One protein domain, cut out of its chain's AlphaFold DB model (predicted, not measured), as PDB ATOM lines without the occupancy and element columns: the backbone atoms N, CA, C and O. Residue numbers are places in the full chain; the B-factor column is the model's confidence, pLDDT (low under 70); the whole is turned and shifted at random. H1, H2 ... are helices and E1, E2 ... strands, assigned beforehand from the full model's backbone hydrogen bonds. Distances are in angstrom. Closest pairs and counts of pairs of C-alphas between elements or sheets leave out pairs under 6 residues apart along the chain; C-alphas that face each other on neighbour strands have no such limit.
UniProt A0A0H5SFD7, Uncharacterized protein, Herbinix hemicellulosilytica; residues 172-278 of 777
ATOM      1  N   ILE A 172     -17.807 -34.327  36.461       51.38
ATOM      2  CA  ILE A 172     -18.264 -33.000  36.868       51.38
ATOM      3  C   ILE A 172     -18.886 -32.316  35.651       51.38
ATOM      4  O   ILE A 172     -18.213 -32.076  34.650       51.38
ATOM      5  N   HIS A 173     -20.178 -32.019  35.734       59.47
ATOM      6  CA  HIS A 173     -20.869 -31.212  34.742       59.47
ATOM      7  C   HIS A 173     -21.087 -29.799  35.268       59.47
ATOM      8  O   HIS A 173     -21.615 -29.619  36.362       59.47
ATOM      9  N   GLU A 174     -20.759 -28.814  34.439       59.22
ATOM     10  CA  GLU A 174     -20.952 -27.396  34.721       59.22
ATOM     11  C   GLU A 174     -22.223 -26.882  34.032       59.22
ATOM     12  O   GLU A 174     -22.335 -26.931  32.808       59.22
ATOM     13  N   HIS A 175     -23.181 -26.373  34.809       63.75
ATOM     14  CA  HIS A 175     -24.413 -25.758  34.304       63.75
ATOM     15  C   HIS A 175     -24.619 -24.377  34.920       63.75
ATOM     16  O   HIS A 175     -24.557 -24.229  36.137       63.75
ATOM     17  N   ALA A 176     -24.911 -23.361  34.106       69.62
ATOM     18  CA  ALA A 176     -25.143 -21.997  34.577       69.62
ATOM     19  C   ALA A 176     -26.347 -21.357  33.877       69.62
ATOM     20  O   ALA A 176     -26.478 -21.415  32.653       69.62
ATOM     21  N   HIS A 177     -27.205 -20.688  34.651       74.69
ATOM     22  CA  HIS A 177     -28.291 -19.871  34.111       74.69
ATOM     23  C   HIS A 177     -27.761 -18.473  33.778       74.69
ATOM     24  O   HIS A 177     -27.300 -17.757  34.666       74.69
ATOM     25  N   THR A 178     -27.815 -18.089  32.503       73.12
ATOM     26  CA  THR A 178     -27.349 -16.781  32.009       73.12
ATOM     27  C   THR A 178     -28.507 -15.788  31.906       73.12
ATOM     28  O   THR A 178     -29.664 -16.156  32.098       73.12
ATOM     29  N   GLY A 179     -28.240 -14.521  31.560       70.88
ATOM     30  CA  GLY A 179     -29.264 -13.465  31.460       70.88
ATOM     31  C   GLY A 179     -30.443 -13.743  30.506       70.88
ATOM     32  O   GLY A 179     -31.454 -13.045  30.577       70.88
ATOM     33  N   ALA A 180     -30.340 -14.763  29.646       71.62
ATOM     34  CA  ALA A 180     -31.432 -15.250  28.804       71.62
ATOM     35  C   ALA A 180     -32.453 -16.126  29.559       71.62
ATOM     36  O   ALA A 180     -33.560 -16.333  29.068       71.62
ATOM     37  N   CYS A 181     -32.108 -16.630  30.744       81.19
ATOM     38  CA  CYS A 181     -32.971 -17.499  31.530       81.19
ATOM     39  C   CYS A 181     -33.955 -16.691  32.396       81.19
ATOM     40  O   CYS A 181     -33.611 -15.640  32.947       81.19
ATOM     41  N   LYS A 182     -35.188 -17.190  32.543       83.25
ATOM     42  CA  LYS A 182     -36.224 -16.645  33.433       83.25
ATOM     43  C   LYS A 182     -36.598 -17.662  34.500       83.25
ATOM     44  O   LYS A 182     -36.926 -18.803  34.186       83.25
ATOM     45  N   GLU A 183     -36.540 -17.228  35.753       85.69
ATOM     46  CA  GLU A 183     -36.956 -18.031  36.895       85.69
ATOM     47  C   GLU A 183     -38.468 -17.934  37.092       85.69
ATOM     48  O   GLU A 183     -39.050 -16.848  37.034       85.69
ATOM     49  N   PHE A 184     -39.095 -19.066  37.380       86.75
ATOM     50  CA  PHE A 184     -40.497 -19.142  37.751       86.75
ATOM     51  C   PHE A 184     -40.723 -20.255  38.777       86.75
ATOM     52  O   PHE A 184     -39.894 -21.141  38.960       86.75
ATOM     53  N   ILE A 185     -41.858 -20.198  39.472       88.19
ATOM     54  CA  ILE A 185     -42.316 -21.298  40.328       88.19
ATOM     55  C   ILE A 185     -43.040 -22.289  39.419       88.19
ATOM     56  O   ILE A 185     -44.071 -21.914  38.858       88.19
ATOM     57  N   SER A 186     -42.496 -23.497  39.255       87.25
ATOM     58  CA  SER A 186     -43.098 -24.555  38.432       87.25
ATOM     59  C   SER A 186     -44.099 -25.400  39.206       87.25
ATOM     60  O   SER A 186     -45.048 -25.908  38.627       87.25
ATOM     61  N   TYR A 187     -43.953 -25.510  40.526       88.38
ATOM     62  CA  TYR A 187     -44.847 -26.341  41.326       88.38
ATOM     63  C   TYR A 187     -45.053 -25.760  42.721       88.38
ATOM     64  O   TYR A 187     -44.119 -25.247  43.335       88.38
ATOM     65  N   ILE A 188     -46.278 -25.829  43.234       90.19
ATOM     66  CA  ILE A 188     -46.630 -25.422  44.596       90.19
ATOM     67  C   ILE A 188     -47.271 -26.614  45.284       90.19
ATOM     68  O   ILE A 188     -48.303 -27.099  44.829       90.19
ATOM     69  N   MET A 189     -46.689 -27.062  46.388       89.69
ATOM     70  CA  MET A 189     -47.220 -28.152  47.198       89.69
ATOM     71  C   MET A 189     -47.914 -27.597  48.442       89.69
ATOM     72  O   MET A 189     -47.424 -26.676  49.092       89.69
ATOM     73  N   ILE A 190     -49.069 -28.170  48.774       90.06
ATOM     74  CA  ILE A 190     -49.887 -27.800  49.929       90.06
ATOM     75  C   ILE A 190     -49.832 -28.951  50.938       90.06
ATOM     76  O   ILE A 190     -50.604 -29.908  50.816       90.06
ATOM     77  N   PRO A 191     -48.922 -28.909  51.924       87.88
ATOM     78  CA  PRO A 191     -48.919 -29.884  53.002       87.88
ATOM     79  C   PRO A 191     -50.155 -29.690  53.887       87.88
ATOM     80  O   PRO A 191     -50.591 -28.571  54.163       87.88
ATOM     81  N   SER A 192     -50.727 -30.790  54.359       87.19
ATOM     82  CA  SER A 192     -51.949 -30.811  55.154       87.19
ATOM     83  C   SER A 192     -51.868 -31.865  56.251       87.19
ATOM     84  O   SER A 192     -51.430 -32.992  56.036       87.19
ATOM     85  N   THR A 193     -52.373 -31.531  57.434       89.06
ATOM     86  CA  THR A 193     -52.449 -32.436  58.584       89.06
ATOM     87  C   THR A 193     -53.907 -32.671  58.944       89.06
ATOM     88  O   THR A 193     -54.675 -31.734  59.171       89.06
ATOM     89  N   CYS A 194     -54.332 -33.932  59.021       86.31
ATOM     90  CA  CYS A 194     -55.688 -34.245  59.460       86.31
ATOM     91  C   CYS A 194     -55.789 -34.140  60.983       86.31
ATOM     92  O   CYS A 194     -55.121 -34.874  61.707       86.31
ATOM     93  N   ASN A 195     -56.692 -33.305  61.497       87.69
ATOM     94  CA  ASN A 195     -56.863 -33.155  62.943       87.69
ATOM     95  C   ASN A 195     -57.521 -34.375  63.602       87.69
ATOM     96  O   ASN A 195     -57.399 -34.531  64.815       87.69
ATOM     97  N   THR A 196     -58.191 -35.238  62.831       87.69
ATOM     98  CA  THR A 196     -58.847 -36.453  63.336       87.69
ATOM     99  C   THR A 196     -57.872 -37.622  63.446       87.69
ATOM    100  O   THR A 196     -57.686 -38.149  64.535       87.69
ATOM    101  N   CYS A 197     -57.219 -38.019  62.347       86.56
ATOM    102  CA  CYS A 197     -56.285 -39.154  62.356       86.56
ATOM    103  C   CYS A 197     -54.820 -38.762  62.602       86.56
ATOM    104  O   CYS A 197     -53.959 -39.636  62.617       86.56
ATOM    105  N   LYS A 198     -54.539 -37.461  62.767       87.62
ATOM    106  CA  LYS A 198     -53.218 -36.870  63.052       87.62
ATOM    107  C   LYS A 198     -52.128 -37.144  62.009       87.62
ATOM    108  O   LYS A 198     -50.969 -36.847  62.264       87.62
ATOM    109  N   ARG A 199     -52.481 -37.668  60.830       83.12
ATOM    110  CA  ARG A 199     -51.529 -37.893  59.734       83.12
ATOM    111  C   ARG A 199     -51.293 -36.619  58.935       83.12
ATOM    112  O   ARG A 199     -52.254 -35.928  58.584       83.12
ATOM    113  N   GLU A 200     -50.029 -36.377  58.627       85.56
ATOM    114  CA  GLU A 200     -49.562 -35.387  57.660       85.56
ATOM    115  C   GLU A 200     -49.505 -36.012  56.267       85.56
ATOM    116  O   GLU A 200     -49.212 -37.201  56.123       85.56
ATOM    117  N   TYR A 201     -49.859 -35.233  55.252       82.06
ATOM    118  CA  TYR A 201     -49.871 -35.644  53.853       82.06
ATOM    119  C   TYR A 201     -49.894 -34.428  52.931       82.06
ATOM    120  O   TYR A 201     -50.085 -33.300  53.372       82.06
ATOM    121  N   ILE A 202     -49.725 -34.660  51.634       86.12
ATOM    122  CA  ILE A 202     -49.877 -33.618  50.619       86.12
ATOM    123  C   ILE A 202     -51.375 -33.450  50.366       86.12
ATOM    124  O   ILE A 202     -52.008 -34.321  49.767       86.12
ATOM    125  N   GLY A 203     -51.966 -32.377  50.886       81.56
ATOM    126  CA  GLY A 203     -53.384 -32.090  50.686       81.56
ATOM    127  C   GLY A 203     -53.686 -31.570  49.290       81.56
ATOM    128  O   GLY A 203     -54.799 -31.732  48.796       81.56
ATOM    129  N   GLY A 204     -52.703 -30.985  48.624       87.88
ATOM    130  CA  GLY A 204     -52.861 -30.622  47.234       87.88
ATOM    131  C   GLY A 204     -51.605 -30.069  46.611       87.88
ATOM    132  O   GLY A 204     -50.573 -29.941  47.267       87.88
ATOM    133  N   TYR A 205     -51.711 -29.736  45.338       89.25
ATOM    134  CA  TYR A 205     -50.647 -29.110  44.588       89.25
ATOM    135  C   TYR A 205     -51.172 -28.339  43.380       89.25
ATOM    136  O   TYR A 205     -52.288 -28.566  42.903       89.25
ATOM    137  N   VAL A 206     -50.343 -27.424  42.888       89.69
ATOM    138  CA  VAL A 206     -50.582 -26.618  41.694       89.69
ATOM    139  C   VAL A 206     -49.342 -26.673  40.812       89.69
ATOM    140  O   VAL A 206     -48.245 -26.399  41.292       89.69
ATOM    141  N   ASP A 207     -49.525 -27.004  39.538       88.19
ATOM    142  CA  ASP A 207     -48.464 -27.117  38.539       88.19
ATOM    143  C   ASP A 207     -48.533 -25.959  37.534       88.19
ATOM    144  O   ASP A 207     -49.612 -25.551  37.085       88.19
ATOM    145  N   TYR A 208     -47.367 -25.434  37.180       86.25
ATOM    146  CA  TYR A 208     -47.163 -24.365  36.215       86.25
ATOM    147  C   TYR A 208     -46.037 -24.752  35.256       86.25
ATOM    148  O   TYR A 208     -45.009 -25.282  35.668       86.25
ATOM    149  N   TYR A 209     -46.175 -24.385  33.987       83.50
ATOM    150  CA  TYR A 209     -45.098 -24.482  33.000       83.50
ATOM    151  C   TYR A 209     -44.759 -23.098  32.445       83.50
ATOM    152  O   TYR A 209     -45.487 -22.124  32.657       83.50
ATOM    153  N   TRP A 210     -43.622 -22.993  31.763       83.69
ATOM    154  CA  TRP A 210     -43.221 -21.763  31.091       83.69
ATOM    155  C   TRP A 210     -43.596 -21.833  29.616       83.69
ATOM    156  O   TRP A 210     -43.177 -22.765  28.932       83.69
ATOM    157  N   ASP A 211     -44.345 -20.841  29.141       79.88
ATOM    158  CA  ASP A 211     -44.627 -20.662  27.719       79.88
ATOM    159  C   ASP A 211     -43.654 -19.616  27.166       79.88
ATOM    160  O   ASP A 211     -43.692 -18.438  27.545       79.88
ATOM    161  N   SER A 212     -42.745 -20.050  26.292       75.00
ATOM    162  CA  SER A 212     -41.729 -19.181  25.697       75.00
ATOM    163  C   SER A 212     -42.309 -18.157  24.716       75.00
ATOM    164  O   SER A 212     -41.727 -17.080  24.572       75.00
ATOM    165  N   ASN A 213     -43.473 -18.421  24.108       78.50
ATOM    166  CA  ASN A 213     -44.144 -17.491  23.193       78.50
ATOM    167  C   ASN A 213     -44.822 -16.346  23.953       78.50
ATOM    168  O   ASN A 213     -44.749 -15.190  23.538       78.50
ATOM    169  N   LEU A 214     -45.475 -16.658  25.076       79.56
ATOM    170  CA  LEU A 214     -46.112 -15.660  25.947       79.56
ATOM    171  C   LEU A 214     -45.127 -15.029  26.942       79.56
ATOM    172  O   LEU A 214     -45.451 -14.025  27.581       79.56
ATOM    173  N   ASN A 215     -43.930 -15.611  27.066       79.31
ATOM    174  CA  ASN A 215     -42.855 -15.198  27.964       79.31
ATOM    175  C   ASN A 215     -43.328 -15.024  29.419       79.31
ATOM    176  O   ASN A 215     -42.967 -14.068  30.113       79.31
ATOM    177  N   THR A 216     -44.184 -15.939  29.870       83.88
ATOM    178  CA  THR A 216     -44.772 -15.941  31.211       83.88
ATOM    179  C   THR A 216     -45.024 -17.370  31.679       83.88
ATOM    180  O   THR A 216     -45.141 -18.297  30.875       83.88
ATOM    181  N   ARG A 217     -45.160 -17.554  32.997       85.00
ATOM    182  CA  ARG A 217     -45.645 -18.820  33.553       85.00
ATOM    183  C   ARG A 217     -47.136 -18.985  33.263       85.00
ATOM    184  O   ARG A 217     -47.909 -18.037  33.433       85.00
ATOM    185  N   VAL A 218     -47.531 -20.195  32.894       86.88
ATOM    186  CA  VAL A 218     -48.908 -20.587  32.593       86.88
ATOM    187  C   VAL A 218     -49.315 -21.712  33.539       86.88
ATOM    188  O   VAL A 218     -48.525 -22.598  33.858       86.88
ATOM    189  N   PHE A 219     -50.545 -21.647  34.043       88.81
ATOM    190  CA  PHE A 219     -51.120 -22.707  34.869       88.81
ATOM    191  C   PHE A 219     -51.339 -23.969  34.030       88.81
ATOM    192  O   PHE A 219     -51.905 -23.887  32.941       88.81
ATOM    193  N   ASN A 220     -50.925 -25.122  34.555       85.88
ATOM    194  CA  ASN A 220     -51.168 -26.419  33.934       85.88
ATOM    195  C   ASN A 220     -52.418 -27.077  34.534       85.88
ATOM    196  O   ASN A 220     -53.470 -27.146  33.900       85.88
ATOM    197  N   PHE A 221     -52.321 -27.519  35.790       85.56
ATOM    198  CA  PHE A 221     -53.419 -28.129  36.535       85.56
ATOM    199  C   PHE A 221     -53.187 -28.024  38.047       85.56
ATOM    200  O   PHE A 221     -52.097 -27.695  38.515       85.56
ATOM    201  N   SER A 222     -54.221 -28.321  38.832       88.38
ATOM    202  CA  SER A 222     -54.131 -28.420  40.290       88.38
ATOM    203  C   SER A 222     -55.032 -29.524  40.817       88.38
ATOM    204  O   SER A 222     -56.157 -29.667  40.336       88.38
ATOM    205  N   ASP A 223     -54.590 -30.224  41.857       85.62
ATOM    206  CA  ASP A 223     -55.445 -31.080  42.681       85.62
ATOM    207  C   ASP A 223     -55.372 -30.588  44.125       85.62
ATOM    208  O   ASP A 223     -54.313 -30.617  44.740       85.62
ATOM    209  N   THR A 224     -56.493 -30.119  44.668       85.81
ATOM    210  CA  THR A 224     -56.602 -29.667  46.065       85.81
ATOM    211  C   THR A 224     -57.620 -30.487  46.852       85.81
ATOM    212  O   THR A 224     -58.120 -30.053  47.888       85.81
ATOM    213  N   THR A 225     -57.994 -31.673  46.372       81.31
ATOM    214  CA  THR A 225     -59.034 -32.493  47.014       81.31
ATOM    215  C   THR A 225     -58.658 -32.897  48.443       81.31
ATOM    216  O   THR A 225     -59.506 -32.887  49.344       81.31
ATOM    217  N   GLY A 226     -57.374 -33.169  48.682       77.19
ATOM    218  CA  GLY A 226     -56.830 -33.498  49.995       77.19
ATOM    219  C   GLY A 226     -56.815 -32.332  50.992       77.19
ATOM    220  O   GLY A 226     -56.715 -32.590  52.184       77.19
ATOM    221  N   THR A 227     -56.970 -31.066  50.575       83.06
ATOM    222  CA  THR A 227     -57.006 -29.920  51.509       83.06
ATOM    223  C   THR A 227     -58.378 -29.738  52.156       83.06
ATOM    224  O   THR A 227     -58.491 -29.072  53.184       83.06
ATOM    225  N   GLY A 228     -59.431 -30.297  51.549       82.56
ATOM    226  CA  GLY A 228     -60.805 -30.261  52.061       82.56
ATOM    227  C   GLY A 228     -61.261 -31.579  52.689       82.56
ATOM    228  O   GLY A 228     -62.143 -31.582  53.551       82.56
ATOM    229  N   ARG A 229     -60.660 -32.710  52.295       86.44
ATOM    230  CA  ARG A 229     -61.003 -34.029  52.835       86.44
ATOM    231  C   ARG A 229     -59.782 -34.939  52.958       86.44
ATOM    232  O   ARG A 229     -59.109 -35.220  51.978       86.44
ATOM    233  N   CYS A 230     -59.552 -35.483  54.154       80.00
ATOM    234  CA  CYS A 230     -58.400 -36.335  54.417       80.00
ATOM    235  C   CYS A 230     -58.468 -37.605  53.556       80.00
ATOM    236  O   CYS A 230     -59.457 -38.341  53.651       80.00
ATOM    237  N   PRO A 231     -57.438 -37.928  52.755       80.44
ATOM    238  CA  PRO A 231     -57.481 -39.063  51.842       80.44
ATOM    239  C   PRO A 231     -57.588 -40.397  52.588       80.44
ATOM    240  O   PRO A 231     -58.215 -41.320  52.065       80.44
ATOM    241  N   TYR A 232     -57.084 -40.469  53.826       83.06
ATOM    242  CA  TYR A 232     -57.046 -41.697  54.628       83.06
ATOM    243  C   TYR A 232     -58.329 -41.976  55.416       83.06
ATOM    244  O   TYR A 232     -58.820 -43.098  55.394       83.06
ATOM    245  N   CYS A 233     -58.874 -40.983  56.128       84.81
ATOM    246  CA  CYS A 233     -60.046 -41.184  57.002       84.81
ATOM    247  C   CYS A 233     -61.303 -40.442  56.538       84.81
ATOM    248  O   CYS A 233     -62.339 -40.512  57.190       84.81
ATOM    249  N   LYS A 234     -61.212 -39.704  55.427       86.12
ATOM    250  CA  LYS A 234     -62.304 -38.928  54.826       86.12
ATOM    251  C   LYS A 234     -62.889 -37.822  55.722       86.12
ATOM    252  O   LYS A 234     -63.913 -37.245  55.351       86.12
ATOM    253  N   SER A 235     -62.233 -37.497  56.842       86.19
ATOM    254  CA  SER A 235     -62.561 -36.354  57.708       86.19
ATOM    255  C   SER A 235     -62.357 -35.031  56.975       86.19
ATOM    256  O   SER A 235     -61.398 -34.882  56.217       86.19
ATOM    257  N   THR A 236     -63.235 -34.066  57.233       87.94
ATOM    258  CA  THR A 236     -63.147 -32.690  56.725       87.94
ATOM    259  C   THR A 236     -62.388 -31.753  57.674       87.94
ATOM    260  O   THR A 236     -62.175 -30.590  57.351       87.94
ATOM    261  N   SER A 237     -61.948 -32.238  58.844       89.31
ATOM    262  CA  SER A 237     -61.153 -31.447  59.792       89.31
ATOM    263  C   SER A 237     -59.661 -31.544  59.467       89.31
ATOM    264  O   SER A 237     -58.982 -32.517  59.823       89.31
ATOM    265  N   ILE A 238     -59.154 -30.535  58.763       87.88
ATOM    266  CA  ILE A 238     -57.793 -30.490  58.220       87.88
ATOM    267  C   ILE A 238     -57.163 -29.140  58.557       87.88
ATOM    268  O   ILE A 238     -57.825 -28.107  58.505       87.88
ATOM    269  N   LYS A 239     -55.879 -29.159  58.914       89.81
ATOM    270  CA  LYS A 239     -55.031 -27.976  59.042       89.81
ATOM    271  C   LYS A 239     -54.047 -27.978  57.874       89.81
ATOM    272  O   LYS A 239     -53.225 -28.884  57.793       89.81
ATOM    273  N   ASN A 240     -54.131 -26.995  56.984       87.69
ATOM    274  CA  ASN A 240     -53.138 -26.825  55.920       87.69
ATOM    275  C   ASN A 240     -51.905 -26.106  56.484       87.69
ATOM    276  O   ASN A 240     -52.043 -25.198  57.307       87.69
ATOM    277  N   GLY A 241     -50.723 -26.568  56.090       82.50
ATOM    278  CA  GLY A 241     -49.441 -25.949  56.398       82.50
ATOM    279  C   GLY A 241     -49.106 -24.811  55.434       82.50
ATOM    280  O   GLY A 241     -49.935 -24.396  54.622       82.50
ATOM    281  N   GLU A 242     -47.883 -24.299  55.543       88.06
ATOM    282  CA  GLU A 242     -47.366 -23.298  54.608       88.06
ATOM    283  C   GLU A 242     -47.151 -23.905  53.218       88.06
ATOM    284  O   GLU A 242     -46.785 -25.071  53.085       88.06
ATOM    285  N   LEU A 243     -47.405 -23.106  52.180       89.38
ATOM    286  CA  LEU A 243     -47.222 -23.518  50.792       89.38
ATOM    287  C   LEU A 243     -45.734 -23.681  50.483       89.38
ATOM    288  O   LEU A 243     -44.943 -22.767  50.718       89.38
ATOM    289  N   GLU A 244     -45.366 -24.813  49.896       88.44
ATOM    290  CA  GLU A 244     -43.995 -25.077  49.471       88.44
ATOM    291  C   GLU A 244     -43.856 -24.811  47.972       88.44
ATOM    292  O   GLU A 244     -44.429 -25.522  47.146       88.44
ATOM    293  N   ASN A 245     -43.080 -23.789  47.613       89.19
ATOM    294  CA  ASN A 245     -42.814 -23.442  46.220       89.19
ATOM    295  C   ASN A 245     -41.574 -24.180  45.702       89.19
ATOM    296  O   ASN A 245     -40.546 -24.225  46.375       89.19
ATOM    297  N   TYR A 246     -41.660 -24.677  44.473       87.12
ATOM    298  CA  TYR A 246     -40.558 -25.260  43.721       87.12
ATOM    299  C   TYR A 246     -40.219 -24.354  42.534       87.12
ATOM    300  O   TYR A 246     -41.078 -24.031  41.711       87.12
ATOM    301  N   TYR A 247     -38.964 -23.932  42.466       84.19
ATOM    302  CA  TYR A 247     -38.424 -22.979  41.506       84.19
ATOM    303  C   TYR A 247     -37.749 -23.693  40.332       84.19
ATOM    304  O   TYR A 247     -37.096 -24.727  40.498       84.19
ATOM    305  N   GLN A 248     -37.877 -23.111  39.143       82.81
ATOM    306  CA  GLN A 248     -37.334 -23.622  37.889       82.81
ATOM    307  C   GLN A 248     -36.939 -22.473  36.960       82.81
ATOM    308  O   GLN A 248     -37.375 -21.336  37.134       82.81
ATOM    309  N   TRP A 249     -36.113 -22.776  35.962       83.25
ATOM    310  CA  TRP A 249     -35.645 -21.819  34.966       83.25
ATOM    311  C   TRP A 249     -36.052 -22.260  33.558       83.25
ATOM    312  O   TRP A 249     -35.891 -23.427  33.210       83.25
ATOM    313  N   SER A 250     -36.538 -21.327  32.738       80.56
ATOM    314  CA  SER A 250     -36.620 -21.501  31.281       80.56
ATOM    315  C   SER A 250     -35.550 -20.647  30.612       80.56
ATOM    316  O   SER A 250     -35.454 -19.452  30.880       80.56
ATOM    317  N   CYS A 251     -34.742 -21.260  29.747       77.31
ATOM    318  CA  CYS A 251     -33.631 -20.619  29.041       77.31
ATOM    319  C   CYS A 251     -33.899 -20.540  27.529       77.31
ATOM    320  O   CYS A 251     -33.060 -20.936  26.724       77.31
ATOM    321  N   GLY A 252     -35.082 -20.045  27.148       66.81
ATOM    322  CA  GLY A 252     -35.447 -19.792  25.747       66.81
ATOM    323  C   GLY A 252     -36.060 -20.980  25.000       66.81
ATOM    324  O   GLY A 252     -36.145 -20.943  23.778       66.81
ATOM    325  N   TYR A 253     -36.488 -22.017  25.719       67.56
ATOM    326  CA  TYR A 253     -37.230 -23.156  25.180       67.56
ATOM    327  C   TYR A 253     -38.367 -23.544  26.129       67.56
ATOM    328  O   TYR A 253     -38.279 -23.320  27.346       67.56
ATOM    329  N   ASP A 254     -39.431 -24.110  25.562       67.38
ATOM    330  CA  ASP A 254     -40.555 -24.640  26.329       67.38
ATOM    331  C   ASP A 254     -40.106 -25.866  27.131       67.38
ATOM    332  O   ASP A 254     -39.361 -26.719  26.644       67.38
ATOM    333  N   LEU A 255     -40.555 -25.942  28.380       62.56
ATOM    334  CA  LEU A 255     -40.388 -27.123  29.219       62.56
ATOM    335  C   LEU A 255     -41.683 -27.932  29.169       62.56
ATOM    336  O   LEU A 255     -42.769 -27.353  29.215       62.56
ATOM    337  N   GLU A 256     -41.568 -29.258  29.074       62.16
ATOM    338  CA  GLU A 256     -42.740 -30.138  29.057       62.16
ATOM    339  C   GLU A 256     -43.601 -29.936  30.327       62.16
ATOM    340  O   GLU A 256     -43.049 -29.763  31.422       62.16
ATOM    341  N   PRO A 257     -44.945 -29.952  30.220       65.25
ATOM    342  CA  PRO A 257     -45.823 -29.831  31.381       65.25
ATOM    343  C   PRO A 257     -45.587 -30.968  32.393       65.25
ATOM    344  O   PRO A 257     -45.502 -32.133  32.005       65.25
ATOM    345  N   GLY A 258     -45.522 -30.647  33.691       64.50
ATOM    346  CA  GLY A 258     -45.316 -31.624  34.773       64.50
ATOM    347  C   GLY A 258     -43.863 -31.844  35.219       64.50
ATOM    348  O   GLY A 258     -43.614 -32.695  36.076       64.50
ATOM    349  N   VAL A 259     -42.893 -31.091  34.687       69.94
ATOM    350  CA  VAL A 259     -41.522 -31.069  35.225       69.94
ATOM    351  C   VAL A 259     -41.486 -30.216  36.498       69.94
ATOM    352  O   VAL A 259     -41.647 -29.000  36.438       69.94
ATOM    353  N   VAL A 260     -41.251 -30.856  37.646       74.31
ATOM    354  CA  VAL A 260     -41.178 -30.200  38.961       74.31
ATOM    355  C   VAL A 260     -39.767 -29.667  39.217       74.31
ATOM    356  O   VAL A 260     -38.781 -30.381  39.033       74.31
ATOM    357  N   GLY A 261     -39.681 -28.413  39.666       75.06
ATOM    358  CA  GLY A 261     -38.424 -27.729  39.973       75.06
ATOM    359  C   GLY A 261     -37.790 -28.168  41.297       75.06
ATOM    360  O   GLY A 261     -38.063 -29.245  41.818       75.06
ATOM    361  N   SER A 262     -36.950 -27.311  41.880       77.62
ATOM    362  CA  SER A 262     -36.330 -27.529  43.199       77.62
ATOM    363  C   SER A 262     -36.962 -26.641  44.272       77.62
ATOM    364  O   SER A 262     -37.323 -25.504  43.986       77.62
ATOM    365  N   LYS A 263     -37.045 -27.104  45.529       77.94
ATOM    366  CA  LYS A 263     -37.450 -26.252  46.671       77.94
ATOM    367  C   LYS A 263     -36.447 -25.127  46.949       77.94
ATOM    368  O   LYS A 263     -36.811 -24.087  47.494       77.94
ATOM    369  N   GLU A 264     -35.184 -25.337  46.583       75.12
ATOM    370  CA  GLU A 264     -34.122 -24.352  46.754       75.12
ATOM    371  C   GLU A 264     -34.001 -23.467  45.520       75.12
ATOM    372  O   GLU A 264     -33.923 -23.938  44.382       75.12
ATOM    373  N   ARG A 265     -33.978 -22.156  45.759       77.31
ATOM    374  CA  ARG A 265     -33.853 -21.155  44.709       77.31
ATOM    375  C   ARG A 265     -32.417 -21.127  44.179       77.31
ATOM    376  O   ARG A 265     -31.478 -20.920  44.942       77.31
ATOM    377  N   VAL A 266     -32.259 -21.283  42.868       69.69
ATOM    378  CA  VAL A 266     -30.959 -21.344  42.183       69.69
ATOM    379  C   VAL A 266     -30.640 -19.963  41.582       69.69
ATOM    380  O   VAL A 266     -31.280 -19.604  40.594       69.69
ATOM    381  N   PRO A 267     -29.722 -19.152  42.148       71.81
ATOM    382  CA  PRO A 267     -29.406 -17.812  41.637       71.81
ATOM    383  C   PRO A 267     -28.835 -17.751  40.204       71.81
ATOM    384  O   PRO A 267     -28.159 -18.657  39.720       71.81
ATOM    385  N   LEU A 268     -29.092 -16.618  39.538       75.44
ATOM    386  CA  LEU A 268     -28.608 -16.275  38.192       75.44
ATOM    387  C   LEU A 268     -27.078 -16.086  38.166       75.44
ATOM    388  O   LEU A 268     -26.522 -15.495  39.088       75.44
ATOM    389  N   ASN A 269     -26.418 -16.496  37.074       70.19
ATOM    390  CA  ASN A 269     -24.970 -16.373  36.830       70.19
ATOM    391  C   ASN A 269     -24.062 -17.100  37.840       70.19
ATOM    392  O   ASN A 269     -22.885 -16.766  37.969       70.19
ATOM    393  N   VAL A 270     -24.586 -18.107  38.533       68.00
ATOM    394  CA  VAL A 270     -23.790 -19.026  39.350       68.00
ATOM    395  C   VAL A 270     -23.595 -20.323  38.562       68.00
ATOM    396  O   VAL A 270     -24.556 -20.860  38.010       68.00
ATOM    397  N   VAL A 271     -22.348 -20.794  38.466       63.75
ATOM    398  CA  VAL A 271     -22.012 -22.080  37.837       63.75
ATOM    399  C   VAL A 271     -22.238 -23.184  38.859       63.75
ATOM    400  O   VAL A 271     -21.651 -23.171  39.941       63.75
ATOM    401  N   TYR A 272     -23.098 -24.131  38.511       61.50
ATOM    402  CA  TYR A 272     -23.385 -25.312  39.304       61.50
ATOM    403  C   TYR A 272     -22.612 -26.492  38.757       61.50
ATOM    404  O   TYR A 272     -22.648 -26.774  37.562       61.50
ATOM    405  N   TYR A 273     -21.958 -27.194  39.666       56.81
ATOM    406  CA  TYR A 273     -21.224 -28.410  39.388       56.81
ATOM    407  C   TYR A 273     -22.075 -29.573  39.883       56.81
ATOM    408  O   TYR A 273     -22.362 -29.648  41.077       56.81
ATOM    409  N   TYR A 274     -22.518 -30.452  38.987       57.81
ATOM    410  CA  TYR A 274     -23.217 -31.671  39.383       57.81
ATOM    411  C   TYR A 274     -22.476 -32.913  38.895       57.81
ATOM    412  O   TYR A 274     -21.998 -32.983  37.763       57.81
ATOM    413  N   GLU A 275     -22.375 -33.897  39.782       49.78
ATOM    414  CA  GLU A 275     -21.709 -35.169  39.531       49.78
ATOM    415  C   GLU A 275     -22.653 -36.103  38.763       49.78
ATOM    416  O   GLU A 275     -23.779 -36.366  39.190       49.78
ATOM    417  N   LYS A 276     -22.214 -36.604  37.605       48.41
ATOM    418  CA  LYS A 276     -22.929 -37.628  36.832       48.41
ATOM    419  C   LYS A 276     -22.131 -38.927  36.788       48.41
ATOM    420  O   LYS A 276     -20.905 -38.918  36.736       48.41
ATOM    421  N   THR A 277     -22.852 -40.048  36.759       45.12
ATOM    422  CA  THR A 277     -22.300 -41.414  36.701       45.12
ATOM    423  C   THR A 277     -22.126 -41.943  35.270       45.12
ATOM    424  O   THR A 277     -21.815 -43.118  35.082       45.12
ATOM    425  N   TYR A 278     -22.350 -41.117  34.241       49.00
ATOM    426  CA  TYR A 278     -22.191 -41.491  32.830       49.00
ATOM    427  C   TYR A 278     -21.903 -40.268  31.927       49.00
ATOM    428  O   TYR A 278     -22.372 -39.166  32.233       49.00
TER     429      TYR A 278
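AT A GLANCE: This is residues 172 to 278 of the 777 residues of an uncharacterized protein of Herbinix hemicellulosilytica (UniProt A0A0H5SFD7). A long, strongly twisted sheet is built along E2, with E3 and then E4 on one side and with E6 and the short E5 one after the other along the other side; at the end of the sheet where E2 begins, E1 and E7 pair as a separate two-stranded ribbon. The one short helix, H1, packs near the far end of E2. The printed part has 107 residues, with seven named strands and one named helix in the order E1 E2 E3 E4 H1 E5 E6 E7, and is mostly strand. Both sheets are antiparallel, the larger one branched at E2. The whole is loose, with a radius of gyration of the C-alphas of 17.3 A and spans of 48 by 34 by 24 A.

HOW THE PARTS SIT: E1, residues 172 to 176, is antiparallel to E7, residues 271 to 276, at 146 degrees; N 175 and O 272 are 2.8 A apart, within hydrogen-bond range. E2, residues 182 to 194, is apart from both. E2 and E3, residues 200 to 211, form an antiparallel hairpin, with N 188 and O 206 at 2.8 A. E3 and E4, residues 216 to 223, form the next hairpin, with N 207 and O 221 at 2.9 A. E2, E3 and E4 make a meander, each strand the antiparallel neighbour of the one before. H1, residues 225 to 228, is on the branched sheet at a height of 6.7 A, over none of its strands, but only just: 2 of its C-alphas fall on E2. The closest C-alphas of E3 and H1, those of Gly 203 and Gly 226, are 3.8 A apart. H1 is too short for an O i to N i+4 pair; its one O i to N i+3 pair is within range. On the other side of E2 from E3 are E5, residues 238 to 240, with N 193 and O 239 at 2.8 A, and E6, residues 244 to 250, with N 184 and O 248 at 2.9 A; both are antiparallel to E2. This pairing is staggered: E6 pairs with residues 182 to 189 of E2, and E5 with residues 192 to 194.

IN THESE COORDINATES: E1, residues 172 to 176, begins at C-alpha 172 (-18.264, -33.000, 36.868). E2, residues 182 to 194, is 37.0 A long and ends at C-alpha 194 (-55.688, -34.245, 59.460). E3, residues 200 to 211, is 33.7 A long, E4, residues 216 to 223, 21.8 A, and E6, residues 244 to 250, 20.0 A. H1 and E5 hold residues 225 to 228 and 238 to 240. E7, residues 271 to 276, is 15.6 A long and ends at C-alpha 276 (-22.929, -37.628, 36.832).

THE WHOLE: The two C-alphas farthest apart, those of Gly 179 and Thr 196, are 49.2 A apart. The printed part has no cut. The link from E6 to E7, residues 251 to 270, is long. The mean pLDDT of the printed part is 78.7; residues 172 to 176, 252 to 259, 266 and 270 to 278 are under 70.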